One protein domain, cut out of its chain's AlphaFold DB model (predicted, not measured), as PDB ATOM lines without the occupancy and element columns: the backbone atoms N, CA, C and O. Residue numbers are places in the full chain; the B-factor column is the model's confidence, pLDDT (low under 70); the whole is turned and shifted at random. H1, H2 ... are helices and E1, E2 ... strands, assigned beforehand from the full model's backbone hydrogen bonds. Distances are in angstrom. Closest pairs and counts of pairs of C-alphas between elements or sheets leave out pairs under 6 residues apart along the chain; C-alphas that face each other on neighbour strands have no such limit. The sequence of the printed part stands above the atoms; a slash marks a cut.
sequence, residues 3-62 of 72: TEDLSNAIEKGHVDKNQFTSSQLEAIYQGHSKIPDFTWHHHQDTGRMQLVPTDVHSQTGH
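AT A GLANCE: This is residues 3 to 62 of the 72 residues of an uncharacterized protein of Rodentibacter genomosp. 2 (UniProt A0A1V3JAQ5). A twisted hairpin of two strands, E1 and E2, lies in the middle, with two helices, H1 and H2, set steeply to each other on one side and the short helix H3 at the opposite end of the longest axis. H1 comes near the hairpin on its E2 strand, while H3 follows straight on from the last residue of E2 and comes near Phe 38, where E1 begins. The printed part has 60 residues with three named helices and two named strands, in the order H1, H2, E1, E2, H3; the sheet has the order E1 - E2, antiparallel, and the class is mixed, helices and strands. The whole is compact, with a radius of gyration of the C-alphas of 11.5 A, and the C-alphas span 29 by 26 by 21 A.

IN THESE COORDINATES: H1 holds residues 3 to 11 and is 12.7 A from first to last C-alpha; it begins at C-alpha 3, at (152.213, 157.993, 166.905). H2 holds residues 22 to 29, 10.5 A. E1 holds residues 38 to 42, 12.9 A, and begins at C-alpha 38, at (157.493, 168.063, 172.202). E2 holds residues 49 to 53, 13.0 A. H3 holds residues 54 to 59, 8.6 A, and ends at C-alpha 59, at (166.124, 177.249, 168.354).

HOW THE PARTS SIT: H1 and H2 touch, the closest C-alphas being those of Ser 7 and Tyr 29, 5.8 A apart. They run opposite ways at a steep tilt of 61 degrees. The closest C-alphas of H1 and E2 are those of Leu 6 and Leu 51, 7.6 A apart. E1 and E2 form a hairpin, antiparallel, with 147 degrees between their directions. Across it N 41 and O 50 are 2.8 A apart and N 39 and O 52 are 2.9 A apart, both within hydrogen-bond range. The C-alphas of Phe 38 and Pro 53, which face each other, are 4.4 A apart. The closest C-alphas of E1 and H3 are those of Phe 38 and Thr 54, 4.9 A apart. H3 touches no helix. H1 and E1 are apart, and so are H2 and E2. In H1, H2 and H3 every O i to N i+4 pair is within hydrogen-bond range.

THE WHOLE: The two C-alphas farthest apart in the domain are those of Gln 30 and His 62, 32.4 A. The printed part has no cut. The link from E2 to H3 is tight, with 0 residues between them, and the other three links are short. The mean pLDDT of the printed part is 70.8; residues 3 to 4, residue 37, residues 41 to 50 and residues 52 to 62 are under 70, and H3 has a mean of 52.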
ATOM      1  N   THR A   3     151.292 158.456 165.867       54.09
ATOM      2  CA  THR A   3     152.213 157.993 166.905       54.09
ATOM      3  C   THR A   3     152.915 156.672 166.588       54.09
ATOM      4  O   THR A   3     153.997 156.439 167.120       54.09
ATOM      5  N   GLU A   4     152.374 155.845 165.686       59.44
ATOM      6  CA  GLU A   4     152.999 154.572 165.300       59.44
ATOM      7  C   GLU A   4     154.292 154.766 164.495       59.44
ATOM      8  O   GLU A   4     155.192 153.941 164.614       59.44
ATOM      9  N   ASP A   5     154.433 155.836 163.701       72.56
ATOM     10  CA  ASP A   5     155.646 156.041 162.886       72.56
ATOM     11  C   ASP A   5     156.864 156.361 163.769       72.56
ATOM     12  O   ASP A   5     157.967 155.872 163.526       72.56
ATOM     13  N   LEU A   6     156.653 157.125 164.848       75.06
ATOM     14  CA  LEU A   6     157.722 157.527 165.760       75.06
ATOM     15  C   LEU A   6     158.187 156.379 166.658       75.06
ATOM     16  O   LEU A   6     159.393 156.167 166.779       75.06
ATOM     17  N   SER A   7     157.264 155.631 167.269       80.00
ATOM     18  CA  SER A   7     157.634 154.471 168.092       80.00
ATOM     19  C   SER A   7     158.387 153.434 167.259       80.00
ATOM     20  O   SER A   7     159.466 152.999 167.657       80.00
ATOM     21  N   ASN A   8     157.912 153.150 166.040       82.62
ATOM     22  CA  ASN A   8     158.611 152.272 165.100       82.62
ATOM     23  C   ASN A   8     159.996 152.804 164.707       82.62
ATOM     24  O   ASN A   8     160.930 152.020 164.547       82.62
ATOM     25  N   ALA A   9     160.154 154.117 164.514       82.25
ATOM     26  CA  ALA A   9     161.450 154.708 164.188       82.25
ATOM     27  C   ALA A   9     162.451 154.585 165.349       82.25
ATOM     28  O   ALA A   9     163.635 154.343 165.107       82.25
ATOM     29  N   ILE A  10     161.979 154.697 166.594       84.00
ATOM     30  CA  ILE A  10     162.792 154.459 167.791       84.00
ATOM     31  C   ILE A  10     163.190 152.980 167.881       84.00
ATOM     32  O   ILE A  10     164.365 152.672 168.074       84.00
ATOM     33  N   GLU A  11     162.247 152.054 167.680       84.06
ATOM     34  CA  GLU A  11     162.522 150.609 167.724       84.06
ATOM     35  C   GLU A  11     163.484 150.150 166.622       84.06
ATOM     36  O   GLU A  11     164.353 149.313 166.863       84.06
ATOM     37  N   LYS A  12     163.384 150.736 165.424       84.25
ATOM     38  CA  LYS A  12     164.310 150.485 164.305       84.25
ATOM     39  C   LYS A  12     165.684 151.138 164.493       84.25
ATOM     40  O   LYS A  12     166.566 150.924 163.666       84.25
ATOM     41  N   GLY A  13     165.870 151.942 165.542       82.56
ATOM     42  CA  GLY A  13     167.111 152.674 165.800       82.56
ATOM     43  C   GLY A  13     167.344 153.863 164.865       82.56
ATOM     44  O   GLY A  13     168.450 154.392 164.817       82.56
ATOM     45  N   HIS A  14     166.325 154.302 164.122       82.06
ATOM     46  CA  HIS A  14     166.398 155.527 163.319       82.06
ATOM     47  C   HIS A  14     166.356 156.786 164.194       82.06
ATOM     48  O   HIS A  14     166.843 157.837 163.784       82.06
ATOM     49  N   VAL A  15     165.767 156.682 165.389       81.81
ATOM     50  CA  VAL A  15     165.728 157.744 166.397       81.81
ATOM     51  C   VAL A  15     166.329 157.211 167.691       81.81
ATOM     52  O   VAL A  15     165.904 156.177 168.203       81.81
ATOM     53  N   ASP A  16     167.303 157.932 168.245       80.69
ATOM     54  CA  ASP A  16     167.906 157.548 169.516       80.69
ATOM     55  C   ASP A  16     166.926 157.796 170.672       80.69
ATOM     56  O   ASP A  16     166.489 158.927 170.904       80.69
ATOM     57  N   LYS A  17     166.584 156.726 171.397       81.94
ATOM     58  CA  LYS A  17     165.644 156.771 172.523       81.94
ATOM     59  C   LYS A  17     166.156 157.566 173.725       81.94
ATOM     60  O   LYS A  17     165.341 158.000 174.532       81.94
ATOM     61  N   ASN A  18     167.472 157.749 173.869       82.12
ATOM     62  CA  ASN A  18     168.058 158.466 175.008       82.12
ATOM     63  C   ASN A  18     167.843 159.981 174.905       82.12
ATOM     64  O   ASN A  18     168.091 160.701 175.865       82.12
ATOM     65  N   GLN A  19     167.349 160.464 173.760       78.38
ATOM     66  CA  GLN A  19     166.868 161.836 173.598       78.38
ATOM     67  C   GLN A  19     165.546 162.094 174.337       78.38
ATOM     68  O   GLN A  19     165.118 163.240 174.441       78.38
ATOM     69  N   PHE A  20     164.894 161.043 174.841       83.38
ATOM     70  CA  PHE A  20     163.619 161.126 175.534       83.38
ATOM     71  C   PHE A  20     163.758 160.651 176.979       83.38
ATOM     72  O   PHE A  20     164.472 159.697 177.294       83.38
ATOM     73  N   THR A  21     163.007 161.291 177.866       85.31
ATOM     74  CA  THR A  21     162.800 160.808 179.233       85.31
ATOM     75  C   THR A  21     161.878 159.588 179.243       85.31
ATOM     76  O   THR A  21     161.091 159.376 178.318       85.31
ATOM     77  N   SER A  22     161.904 158.807 180.325       84.31
ATOM     78  CA  SER A  22     161.028 157.637 180.479       84.31
ATOM     79  C   SER A  22     159.542 157.979 180.305       84.31
ATOM     80  O   SER A  22     158.820 157.237 179.647       84.31
ATOM     81  N   SER A  23     159.095 159.131 180.819       82.56
ATOM     82  CA  SER A  23     157.707 159.593 180.675       82.56
ATOM     83  C   SER A  23     157.352 159.985 179.237       82.56
ATOM     84  O   SER A  23     156.222 159.774 178.802       82.56
ATOM     85  N   GLN A  24     158.304 160.534 178.477       82.75
ATOM     86  CA  GLN A  24     158.103 160.849 177.060       82.75
ATOM     87  C   GLN A  24     158.073 159.578 176.211       82.75
ATOM     88  O   GLN A  24     157.198 159.448 175.361       82.75
ATOM     89  N   LEU A  25     158.968 158.618 176.472       84.94
ATOM     90  CA  LEU A  25     158.948 157.312 175.810       84.94
ATOM     91  C   LEU A  25     157.627 156.588 176.058       84.94
ATOM     92  O   LEU A  25     157.015 156.104 175.112       84.94
ATOM     93  N   GLU A  26     157.150 156.560 177.303       86.38
ATOM     94  CA  GLU A  26     155.856 155.964 177.637       86.38
ATOM     95  C   GLU A  26     154.714 156.635 176.863       86.38
ATOM     96  O   GLU A  26     153.937 155.943 176.211       86.38
ATOM     97  N   ALA A  27     154.663 157.970 176.836       84.19
ATOM     98  CA  ALA A  27     153.664 158.708 176.064       84.19
ATOM     99  C   ALA A  27     153.733 158.400 174.552       84.19
ATOM    100  O   ALA A  27     152.690 158.275 173.908       84.19
ATOM    101  N   ILE A  28     154.938 158.236 173.992       82.56
ATOM    102  CA  ILE A  28     155.151 157.854 172.586       82.56
ATOM    103  C   ILE A  28     154.611 156.444 172.320       82.56
ATOM    104  O   ILE A  28     153.818 156.264 171.397       82.56
ATOM    105  N   TYR A  29     154.991 155.456 173.137       82.12
ATOM    106  CA  TYR A  29     154.566 154.061 172.960       82.12
ATOM    107  C   TYR A  29     153.070 153.852 173.223       82.12
ATOM    108  O   TYR A  29     152.444 153.030 172.561       82.12
ATOM    109  N   GLN A  30     152.482 154.614 174.148       83.75
ATOM    110  CA  GLN A  30     151.039 154.611 174.424       83.75
ATOM    111  C   GLN A  30     150.232 155.395 173.378       83.75
ATOM    112  O   GLN A  30     149.003 155.388 173.400       83.75
ATOM    113  N   GLY A  31     150.903 156.100 172.466       76.38
ATOM    114  CA  GLY A  31     150.251 156.878 171.426       76.38
ATOM    115  C   GLY A  31     149.514 158.115 171.939       76.38
ATOM    116  O   GLY A  31     148.523 158.528 171.337       76.38
ATOM    117  N   HIS A  32     149.985 158.721 173.031       80.25
ATOM    118  CA  HIS A  32     149.397 159.941 173.572       80.25
ATOM    119  C   HIS A  32     149.478 161.092 172.564       80.25
ATOM    120  O   HIS A  32     150.529 161.390 171.996       80.25
ATOM    121  N   SER A  33     148.375 161.827 172.411       70.56
ATOM    122  CA  SER A  33     148.309 163.000 171.530       70.56
ATOM    123  C   SER A  33     149.207 164.155 171.986       70.56
ATOM    124  O   SER A  33     149.512 165.046 171.195       70.56
ATOM    125  N   LYS A  34     149.634 164.159 173.254       72.00
ATOM    126  CA  LYS A  34     150.495 165.186 173.846       72.00
ATOM    127  C   LYS A  34     151.690 164.530 174.525       72.00
ATOM    128  O   LYS A  34     151.515 163.717 175.429       72.00
ATOM    129  N   ILE A  35     152.885 164.941 174.117       79.75
ATOM    130  CA  ILE A  35     154.149 164.532 174.726       79.75
ATOM    131  C   ILE A  35     154.760 165.796 175.354       79.75
ATOM    132  O   ILE A  35     154.852 166.813 174.665       79.75
ATOM    133  N   PRO A  36     155.099 165.799 176.657       73.19
ATOM    134  CA  PRO A  36     155.704 166.959 177.315       73.19
ATOM    135  C   PRO A  36     156.971 167.410 176.584       73.19
ATOM    136  O   PRO A  36     157.759 166.555 176.198       73.19
ATOM    137  N   ASP A  37     157.156 168.719 176.395       68.12
ATOM    138  CA  ASP A  37     158.329 169.324 175.729       68.12
ATOM    139  C   ASP A  37     158.526 168.944 174.253       68.12
ATOM    140  O   ASP A  37     159.582 169.184 173.671       68.12
ATOM    141  N   PHE A  38     157.489 168.404 173.616       73.12
ATOM    142  CA  PHE A  38     157.493 168.063 172.202       73.12
ATOM    143  C   PHE A  38     156.232 168.573 171.509       73.12
ATOM    144  O   PHE A  38     155.126 168.517 172.049       73.12
ATOM    145  N   THR A  39     156.398 169.041 170.273       71.88
ATOM    146  CA  THR A  39     155.290 169.532 169.449       71.88
ATOM    147  C   THR A  39     155.200 168.719 168.167       71.88
ATOM    148  O   THR A  39     156.211 168.436 167.523       71.88
ATOM    149  N   TRP A  40     153.983 168.339 167.784       72.81
ATOM    150  CA  TRP A  40     153.745 167.690 166.502       72.81
ATOM    151  C   TRP A  40     153.835 168.716 165.376       72.81
ATOM    152  O   TRP A  40     153.067 169.677 165.333       72.81
ATOM    153  N   HIS A  41     154.763 168.500 164.456       67.94
ATOM    154  CA  HIS A  41     154.909 169.281 163.246       67.94
ATOM    155  C   HIS A  41     154.250 168.536 162.084       67.94
ATOM    156  O   HIS A  41     154.629 167.409 161.749       67.94
ATOM    157  N   HIS A  42     153.244 169.169 161.487       65.38
ATOM    158  CA  HIS A  42     152.554 168.656 160.311       65.38
ATOM    159  C   HIS A  42     153.416 168.962 159.084       65.38
ATOM    160  O   HIS A  42     153.613 170.132 158.751       65.38
ATOM    161  N   HIS A  43     153.950 167.940 158.417       59.47
ATOM    162  CA  HIS A  43     154.662 168.154 157.160       59.47
ATOM    163  C   HIS A  43     153.646 168.386 156.026       59.47
ATOM    164  O   HIS A  43     152.584 167.760 156.010       59.47
ATOM    165  N   GLN A  44     153.934 169.310 155.100       53.84
ATOM    166  CA  GLN A  44     153.003 169.663 154.013       53.84
ATOM    167  C   GLN A  44     152.826 168.543 152.977       53.84
ATOM    168  O   GLN A  44     151.784 168.494 152.324       53.84
ATOM    169  N   ASP A  45     153.774 167.610 152.875       55.69
ATOM    170  CA  ASP A  45     153.600 166.384 152.100       55.69
ATOM    171  C   ASP A  45     152.839 165.336 152.926       55.69
ATOM    172  O   ASP A  45     153.376 164.672 153.811       55.69
ATOM    173  N   THR A  46     151.539 165.237 152.643       49.03
ATOM    174  CA  THR A  46     150.638 164.102 152.910       49.03
ATOM    175  C   THR A  46     150.887 163.298 154.196       49.03
ATOM    176  O   THR A  46     151.582 162.285 154.199       49.03
ATOM    177  N   GLY A  47     150.208 163.684 155.281       57.19
ATOM    178  CA  GLY A  47     149.862 162.781 156.390       57.19
ATOM    179  C   GLY A  47     150.997 162.370 157.330       57.19
ATOM    180  O   GLY A  47     150.751 161.598 158.260       57.19
ATOM    181  N   ARG A  48     152.215 162.881 157.126       60.91
ATOM    182  CA  ARG A  48     153.341 162.616 158.020       60.91
ATOM    183  C   ARG A  48     153.404 163.650 159.135       60.91
ATOM    184  O   ARG A  48     153.396 164.859 158.907       60.91
ATOM    185  N   MET A  49     153.501 163.142 160.349       67.06
ATOM    186  CA  MET A  49     153.606 163.930 161.562       67.06
ATOM    187  C   MET A  49     154.952 163.665 162.199       67.06
ATOM    188  O   MET A  49     155.287 162.519 162.496       67.06
ATOM    189  N   GLN A  50     155.727 164.725 162.388       69.69
ATOM    190  CA  GLN A  50     157.039 164.639 163.005       69.69
ATOM    191  C   GLN A  50     156.972 165.246 164.395       69.69
ATOM    192  O   GLN A  50     156.528 166.378 164.565       69.69
ATOM    193  N   LEU A  51     157.427 164.505 165.395       72.31
ATOM    194  CA  LEU A  51     157.587 165.052 166.727       72.31
ATOM    195  C   LEU A  51     158.903 165.831 166.782       72.31
ATOM    196  O   LEU A  51     159.963 165.276 166.500       72.31
ATOM    197  N   VAL A  52     158.835 167.118 167.115       66.75
ATOM    198  CA  VAL A  52     160.011 167.991 167.214       66.75
ATOM    199  C   VAL A  52     160.136 168.453 168.666       66.75
ATOM    200  O   VAL A  52     159.120 168.864 169.238       66.75
ATOM    201  N   PRO A  53     161.332 168.383 169.284       67.44
ATOM    202  CA  PRO A  53     161.543 168.961 170.607       67.44
ATOM    203  C   PRO A  53     161.145 170.434 170.588       67.44
ATOM    204  O   PRO A  53     161.513 171.160 169.663       67.44
ATOM    205  N   THR A  54     160.415 170.895 171.595       61.75
ATOM    206  CA  THR A  54     159.981 172.295 171.689       61.75
ATOM    207  C   THR A  54     161.181 173.240 171.799       61.75
ATOM    208  O   THR A  54     161.157 174.318 171.212       61.75
ATOM    209  N   ASP A  55     162.276 172.804 172.430       54.12
ATOM    210  CA  ASP A  55     163.552 173.532 172.434       54.12
ATOM    211  C   ASP A  55     164.161 173.670 171.035       54.12
ATOM    212  O   ASP A  55     164.607 174.753 170.662       54.12
ATOM    213  N   VAL A  56     164.123 172.612 170.217       51.44
ATOM    214  CA  VAL A  56     164.569 172.673 168.817       51.44
ATOM    215  C   VAL A  56     163.605 173.526 167.996       51.44
ATOM    216  O   VAL A  56     164.067 174.317 167.190       51.44
ATOM    217  N   HIS A  57     162.296 173.475 168.253       51.97
ATOM    218  CA  HIS A  57     161.316 174.369 167.627       51.97
ATOM    219  C   HIS A  57     161.570 175.848 167.978       51.97
ATOM    220  O   HIS A  57     161.362 176.728 167.145       51.97
ATOM    221  N   SER A  58     162.078 176.123 169.185       46.78
ATOM    222  CA  SER A  58     162.474 177.464 169.624       46.78
ATOM    223  C   SER A  58     163.836 177.896 169.054       46.78
ATOM    224  O   SER A  58     164.014 179.062 168.700       46.78
ATOM    225  N   GLN A  59     164.784 176.966 168.888       45.03
ATOM    226  CA  GLN A  59     166.124 177.249 168.354       45.03
ATOM    227  C   GLN A  59     166.182 177.301 166.820       45.03
ATOM    228  O   GLN A  59     166.898 178.134 166.267       45.03
ATOM    229  N   THR A  60     165.403 176.489 166.098       45.50
ATOM    230  CA  THR A  60     165.335 176.544 164.625       45.50
ATOM    231  C   THR A  60     164.475 177.699 164.112       45.50
ATOM    232  O   THR A  60     164.506 177.988 162.921       45.50
ATOM    233  N   GLY A  61     163.764 178.407 164.997       42.56
ATOM    234  CA  GLY A  61     163.230 179.744 164.724       42.56
ATOM    235  C   GLY A  61     164.288 180.859 164.776       42.56
ATOM    236  O   GLY A  61     163.978 181.993 164.429       42.56
ATOM    237  N   HIS A  62     165.528 180.561 165.185       48.69
ATOM    238  CA  HIS A  62     166.570 181.564 165.447       48.69
ATOM    239  C   HIS A  62     167.915 181.295 164.751       48.69
ATOM    240  O   HIS A  62     168.957 181.767 165.200       48.69
TER     241      HIS A  62